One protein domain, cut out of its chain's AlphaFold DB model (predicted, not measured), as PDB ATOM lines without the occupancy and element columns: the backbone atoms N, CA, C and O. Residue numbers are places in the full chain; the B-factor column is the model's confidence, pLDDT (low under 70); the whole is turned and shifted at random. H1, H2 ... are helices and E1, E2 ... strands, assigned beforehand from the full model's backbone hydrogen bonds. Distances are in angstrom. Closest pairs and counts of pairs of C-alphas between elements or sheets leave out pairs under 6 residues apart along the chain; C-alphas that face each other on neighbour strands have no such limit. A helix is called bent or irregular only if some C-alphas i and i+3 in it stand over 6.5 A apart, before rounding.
ATOM      1  N   GLU A  73     -23.459  32.932 -17.424       75.44
ATOM      2  CA  GLU A  73     -24.247  32.436 -16.289       75.44
ATOM      3  C   GLU A  73     -25.601  33.145 -16.141       75.44
ATOM      4  O   GLU A  73     -26.604  32.513 -15.795       75.44
ATOM      5  N   ILE A  74     -25.648  34.450 -16.436       73.19
ATOM      6  CA  ILE A  74     -26.909  35.196 -16.490       73.19
ATOM      7  C   ILE A  74     -27.706  34.707 -17.686       73.19
ATOM      8  O   ILE A  74     -28.887  34.408 -17.564       73.19
ATOM      9  N   SER A  75     -27.062  34.572 -18.842       71.06
ATOM     10  CA  SER A  75     -27.809  34.250 -20.048       71.06
ATOM     11  C   SER A  75     -28.407  32.836 -20.068       71.06
ATOM     12  O   SER A  75     -29.500  32.627 -20.586       71.06
ATOM     13  N   ALA A  76     -27.713  31.866 -19.468       67.50
ATOM     14  CA  ALA A  76     -28.095  30.457 -19.484       67.50
ATOM     15  C   ALA A  76     -29.317  30.148 -18.605       67.50
ATOM     16  O   ALA A  76     -29.880  29.059 -18.695       67.50
ATOM     17  N   THR A  77     -29.704  31.077 -17.729       62.75
ATOM     18  CA  THR A  77     -30.724  30.852 -16.697       62.75
ATOM     19  C   THR A  77     -32.005  31.657 -16.907       62.75
ATOM     20  O   THR A  77     -32.969  31.443 -16.174       62.75
ATOM     21  N   GLN A  78     -32.050  32.553 -17.899       63.16
ATOM     22  CA  GLN A  78     -33.168  33.479 -18.092       63.16
ATOM     23  C   GLN A  78     -34.083  33.046 -19.250       63.16
ATOM     24  O   GLN A  78     -33.627  32.912 -20.389       63.16
ATOM     25  N   PRO A  79     -35.391  32.852 -18.993       54.34
ATOM     26  CA  PRO A  79     -36.375  32.616 -20.043       54.34
ATOM     27  C   PRO A  79     -36.428  33.795 -21.024       54.34
ATOM     28  O   PRO A  79     -36.548  34.944 -20.609       54.34
ATOM     29  N   GLY A  80     -36.381  33.511 -22.327       56.69
ATOM     30  CA  GLY A  80     -36.514  34.523 -23.383       56.69
ATOM     31  C   GLY A  80     -35.205  34.965 -24.039       56.69
ATOM     32  O   GLY A  80     -35.259  35.644 -25.061       56.69
ATOM     33  N   PHE A  81     -34.042  34.543 -23.533       61.09
ATOM     34  CA  PHE A  81     -32.789  34.688 -24.278       61.09
ATOM     35  C   PHE A  81     -32.625  33.516 -25.239       61.09
ATOM     36  O   PHE A  81     -32.751  32.355 -24.845       61.09
ATOM     37  N   MET A  82     -32.343  33.808 -26.509       57.97
ATOM     38  CA  MET A  82     -32.092  32.750 -27.493       57.97
ATOM     39  C   MET A  82     -30.660  32.210 -27.394       57.97
ATOM     40  O   MET A  82     -30.435  31.029 -27.655       57.97
ATOM     41  N   HIS A  83     -29.698  33.054 -27.004       69.50
ATOM     42  CA  HIS A  83     -28.285  32.704 -26.836       69.50
ATOM     43  C   HIS A  83     -27.560  33.795 -26.008       69.50
ATOM     44  O   HIS A  83     -27.933  34.955 -26.148       69.50
ATOM     45  N   PRO A  84     -26.471  33.509 -25.254       66.12
ATOM     46  CA  PRO A  84     -25.673  34.504 -24.499       66.12
ATOM     47  C   PRO A  84     -25.251  35.770 -25.244       66.12
ATOM     48  O   PRO A  84     -24.866  36.766 -24.637       66.12
ATOM     49  N   ARG A  85     -25.251  35.693 -26.571       78.62
ATOM     50  CA  ARG A  85     -24.707  36.711 -27.469       78.62
ATOM     51  C   ARG A  85     -25.705  37.191 -28.514       78.62
ATOM     52  O   ARG A  85     -25.375  38.093 -29.273       78.62
ATOM     53  N   MET A  86     -26.887  36.571 -28.585       81.75
ATOM     54  CA  MET A  86     -27.885  36.871 -29.610       81.75
ATOM     55  C   MET A  86     -29.250  37.073 -28.971       81.75
ATOM     56  O   MET A  86     -29.701  36.222 -28.205       81.75
ATOM     57  N   VAL A  87     -29.922  38.151 -29.367       84.06
ATOM     58  CA  VAL A  87     -31.257  38.528 -28.887       84.06
ATOM     59  C   VAL A  87     -31.271  38.692 -27.371       84.06
ATOM     60  O   VAL A  87     -31.715  37.827 -26.617       84.06
ATOM     61  N   MET A  88     -30.737  39.835 -26.944       85.56
ATOM     62  CA  MET A  88     -30.542  40.202 -25.543       85.56
ATOM     63  C   MET A  88     -31.294  41.497 -25.222       85.56
ATOM     64  O   MET A  88     -31.294  42.394 -26.065       85.56
ATOM     65  N   PRO A  89     -31.899  41.655 -24.030       88.94
ATOM     66  CA  PRO A  89     -32.564  42.897 -23.650       88.94
ATOM     67  C   PRO A  89     -31.601  44.079 -23.703       88.94
ATOM     68  O   PRO A  89     -30.531  44.036 -23.094       88.94
ATOM     69  N   LEU A  90     -31.997  45.141 -24.400       90.75
ATOM     70  CA  LEU A  90     -31.160  46.316 -24.624       90.75
ATOM     71  C   LEU A  90     -30.677  46.934 -23.305       90.75
ATOM     72  O   LEU A  90     -29.482  47.158 -23.126       90.75
ATOM     73  N   GLN A  91     -31.602  47.175 -22.373       88.19
ATOM     74  CA  GLN A  91     -31.280  47.812 -21.095       88.19
ATOM     75  C   GLN A  91     -30.257  46.994 -20.297       88.19
ATOM     76  O   GLN A  91     -29.274  47.548 -19.815       88.19
ATOM     77  N   LEU A  92     -30.438  45.671 -20.249       87.38
ATOM     78  CA  LEU A  92     -29.510  44.759 -19.586       87.38
ATOM     79  C   LEU A  92     -28.103  44.842 -20.189       87.38
ATOM     80  O   LEU A  92     -27.116  44.906 -19.461       87.38
ATOM     81  N   VAL A  93     -28.006  44.830 -21.521       91.00
ATOM     82  CA  VAL A  93     -26.720  44.918 -22.224       91.00
ATOM     83  C   VAL A  93     -26.030  46.246 -21.916       91.00
ATOM     84  O   VAL A  93     -24.855  46.235 -21.560       91.00
ATOM     85  N   ASN A  94     -26.753  47.366 -21.991       91.94
ATOM     86  CA  ASN A  94     -26.210  48.700 -21.727       91.94
ATOM     87  C   ASN A  94     -25.736  48.868 -20.271       91.94
ATOM     88  O   ASN A  94     -24.647  49.388 -20.028       91.94
ATOM     89  N   GLU A  95     -26.528  48.420 -19.295       89.19
ATOM     90  CA  GLU A  95     -26.177  48.515 -17.873       89.19
ATOM     91  C   GLU A  95     -24.962  47.647 -17.533       89.19
ATOM     92  O   GLU A  95     -24.048  48.097 -16.839       89.19
ATOM     93  N   LEU A  96     -24.906  46.420 -18.058       91.06
ATOM     94  CA  LEU A  96     -23.756  45.551 -17.835       91.06
ATOM     95  C   LEU A  96     -22.516  46.031 -18.594       91.06
ATOM     96  O   LEU A  96     -21.415  45.913 -18.056       91.06
ATOM     97  N   ASP A  97     -22.659  46.590 -19.800       94.00
ATOM     98  CA  ASP A  97     -21.561  47.220 -20.542       94.00
ATOM     99  C   ASP A  97     -20.913  48.352 -19.740       94.00
ATOM    100  O   ASP A  97     -19.689  48.373 -19.614       94.00
ATOM    101  N   ALA A  98     -21.712  49.230 -19.127       93.50
ATOM    102  CA  ALA A  98     -21.227  50.365 -18.341       93.50
ATOM    103  C   ALA A  98     -20.423  49.965 -17.083       93.50
ATOM    104  O   ALA A  98     -19.672  50.787 -16.536       93.50
ATOM    105  N   GLY A  99     -20.562  48.718 -16.612       92.50
ATOM    106  CA  GLY A  99     -19.831  48.181 -15.462       92.50
ATOM    107  C   GLY A  99     -19.977  49.065 -14.219       92.50
ATOM    108  O   GLY A  99     -21.083  49.443 -13.839       92.50
ATOM    109  N   ARG A 100     -18.854  49.470 -13.620       92.50
ATOM    110  CA  ARG A 100     -18.793  50.334 -12.424       92.50
ATOM    111  C   ARG A 100     -19.399  51.729 -12.580       92.50
ATOM    112  O   ARG A 100     -19.544  52.439 -11.592       92.50
ATOM    113  N   THR A 101     -19.714  52.148 -13.806       91.88
ATOM    114  CA  THR A 101     -20.339  53.453 -14.087       91.88
ATOM    115  C   THR A 101     -21.844  53.367 -14.343       91.88
ATOM    116  O   THR A 101     -22.484  54.403 -14.534       91.88
ATOM    117  N   ALA A 102     -22.417  52.159 -14.318       89.50
ATOM    118  CA  ALA A 102     -23.849  51.943 -14.495       89.50
ATOM    119  C   ALA A 102     -24.685  52.763 -13.493       89.50
ATOM    120  O   ALA A 102     -24.218  53.103 -12.403       89.50
ATOM    121  N   ASN A 103     -25.919  53.104 -13.883       84.69
ATOM    122  CA  ASN A 103     -26.878  53.870 -13.074       84.69
ATOM    123  C   ASN A 103     -26.305  55.164 -12.464       84.69
ATOM    124  O   ASN A 103     -26.543  55.472 -11.299       84.69
ATOM    125  N   ASN A 104     -25.541  55.937 -13.240       84.12
ATOM    126  CA  ASN A 104     -24.888  57.167 -12.771       84.12
ATOM    127  C   ASN A 104     -23.917  56.945 -11.593       84.12
ATOM    128  O   ASN A 104     -23.778  57.813 -10.728       84.12
ATOM    129  N   GLY A 105     -23.228  55.801 -11.571       84.75
ATOM    130  CA  GLY A 105     -22.271  55.450 -10.521       84.75
ATOM    131  C   GLY A 105     -22.875  54.705  -9.329       84.75
ATOM    132  O   GLY A 105     -22.207  54.610  -8.302       84.75
ATOM    133  N   ASP A 106     -24.089  54.163  -9.470       84.50
ATOM    134  CA  ASP A 106     -24.727  53.249  -8.509       84.50
ATOM    135  C   ASP A 106     -24.950  51.852  -9.130       84.50
ATOM    136  O   ASP A 106     -26.077  51.442  -9.435       84.50
ATOM    137  N   PRO A 107     -23.868  51.110  -9.415       85.81
ATOM    138  CA  PRO A 107     -23.934  49.954 -10.293       85.81
ATOM    139  C   PRO A 107     -24.481  48.696  -9.614       85.81
ATOM    140  O   PRO A 107     -24.569  47.677 -10.287       85.81
ATOM    141  N   ASP A 108     -24.813  48.718  -8.319       78.75
ATOM    142  CA  ASP A 108     -24.995  47.511  -7.498       78.75
ATOM    143  C   ASP A 108     -26.146  46.610  -7.963       78.75
ATOM    144  O   ASP A 108     -26.098  45.385  -7.793       78.75
ATOM    145  N   THR A 109     -27.191  47.188  -8.558       75.62
ATOM    146  CA  THR A 109     -28.393  46.434  -8.928       75.62
ATOM    147  C   THR A 109     -28.985  46.876 -10.256       75.62
ATOM    148  O   THR A 109     -28.900  48.040 -10.639       75.62
ATOM    149  N   PHE A 110     -29.601  45.923 -10.951       70.31
ATOM    150  CA  PHE A 110     -30.362  46.159 -12.172       70.31
ATOM    151  C   PHE A 110     -31.665  45.353 -12.177       70.31
ATOM    152  O   PHE A 110     -31.834  44.401 -11.405       70.31
ATOM    153  N   VAL A 111     -32.614  45.750 -13.027       63.19
ATOM    154  CA  VAL A 111     -33.928  45.104 -13.137       63.19
ATOM    155  C   VAL A 111     -33.925  44.142 -14.319       63.19
ATOM    156  O   VAL A 111     -33.707  44.540 -15.459       63.19
ATOM    157  N   VAL A 112     -34.231  42.871 -14.058       64.31
ATOM    158  CA  VAL A 112     -34.568  41.884 -15.097       64.31
ATOM    159  C   VAL A 112     -36.040  41.523 -14.950       64.31
ATOM    160  O   VAL A 112     -36.618  41.673 -13.870       64.31
ATOM    161  N   ALA A 113     -36.674  41.062 -16.029       56.41
ATOM    162  CA  ALA A 113     -38.056  40.594 -16.003       56.41
ATOM    163  C   ALA A 113     -38.266  39.561 -14.872       56.41
ATOM    164  O   ALA A 113     -37.849  38.412 -14.981       56.41
ATOM    165  N   GLY A 114     -38.898  39.987 -13.771       56.91
ATOM    166  CA  GLY A 114     -39.167  39.149 -12.596       56.91
ATOM    167  C   GLY A 114     -38.427  39.523 -11.304       56.91
ATOM    168  O   GLY A 114     -38.740  38.931 -10.271       56.91
ATOM    169  N   GLY A 115     -37.509  40.501 -11.301       64.19
ATOM    170  CA  GLY A 115     -36.912  40.995 -10.053       64.19
ATOM    171  C   GLY A 115     -35.637  41.831 -10.189       64.19
ATOM    172  O   GLY A 115     -35.062  41.981 -11.264       64.19
ATOM    173  N   LEU A 116     -35.198  42.370  -9.049       68.81
ATOM    174  CA  LEU A 116     -33.915  43.053  -8.891       68.81
ATOM    175  C   LEU A 116     -32.792  42.007  -8.786       68.81
ATOM    176  O   LEU A 116     -32.868  41.117  -7.935       68.81
ATOM    177  N   ILE A 117     -31.760  42.115  -9.620       73.38
ATOM    178  CA  ILE A 117     -30.593  41.225  -9.610       73.38
ATOM    179  C   ILE A 117     -29.330  42.047  -9.327       73.38
ATOM    180  O   ILE A 117     -29.228  43.218  -9.690       73.38
ATOM    181  N   PHE A 118     -28.371  41.426  -8.642       82.00
ATOM    182  CA  PHE A 118     -27.053  42.002  -8.397       82.00
ATOM    183  C   PHE A 118     -26.236  42.094  -9.689       82.00
ATOM    184  O   PHE A 118     -26.095  41.088 -10.387       82.00
ATOM    185  N   ASN A 119     -25.654  43.263  -9.972       85.69
ATOM    186  CA  ASN A 119     -24.760  43.476 -11.112       85.69
ATOM    187  C   ASN A 119     -23.433  42.724 -10.940       85.69
ATOM    188  O   ASN A 119     -22.581  43.163 -10.170       85.69
TER     189      ASN A 119
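What this domain is: This is residues 73 to 119 of the 398 residues of an uncharacterized protein of Candidatus Tenderia electrophaga (UniProt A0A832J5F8). The printed part folds like an open horseshoe: strand E1 and the kinked helix H1 make one long side, and after the end of H1 the chain folds back into a small two-stranded hairpin, E2 and E3, whose strand E2 is beside the helix. Residues 73 to 85, with no named element, form a loop at the E1 end. The 47 residues printed have one named helix and three named strands, in the order E1, H1, E2, E3; the sheet's order is E2 - E3, antiparallel, and the class is mixed, helices and strands. The whole is compact, with a radius of gyration of the C-alphas of 10.7 A, yet elongated in outline, spanning 30 by 19 by 16 A.

How they stand to each other: Look first at E2, residues 109 to 112, and E3, residues 115 to 118, which form a hairpin. These neighbour strands are antiparallel, with 140 degrees between their directions. C-alphas 109 and 118, which face each other, are 4.7 A apart. Within hydrogen-bond range you will find N 110 and O 117, 3.0 A apart, and N 117 and O 110, 2.9 A apart. Next look at H1, residues 90 to 105: its closest C-alpha pair with E2 is Leu 92 and Val 112, 7.3 A apart. H1 and E3 are apart. H1 has a kink of 111 degrees near residue 99 and is irregular, with C-alphas 97 and 100 at 9.1 A. In its backbone, 6 of 12 O i to N i+4 pairs are within hydrogen-bond range, and 8 of 13 O i to N i+3 pairs. E1, residues 86 to 89, pairs with no named strand; it and H1 meet only through their link, and it is apart from E2 and E3.

Where its parts are: Find C-alpha 109 at (-28.393, 46.434, -8.928), where E2 begins; it runs 9.8 A to C-alpha 112. E3 runs 10.0 A from C-alpha 115 to C-alpha 118 at (-27.053, 42.002, -8.397). H1 begins at C-alpha 90, at (-31.160, 46.316, -24.624), and its first and last C-alphas are 19.0 A apart. E1, just before it, runs 9.7 A from Met 86 to Pro 89.

The domain as a whole: The two C-alphas farthest apart, those of Met 82 and Gly 105, are 30.0 A apart. The printed part has no cut, and the links E1 to H1, H1 to E2 and E2 to E3 are tight. The C-alphas of residues 73 to 85 lie 8 to 15 A from the mean of all C-alphas. The mean pLDDT of the printed part is 77.5; look for values under 70 at residues 76 to 84 and 111 to 116.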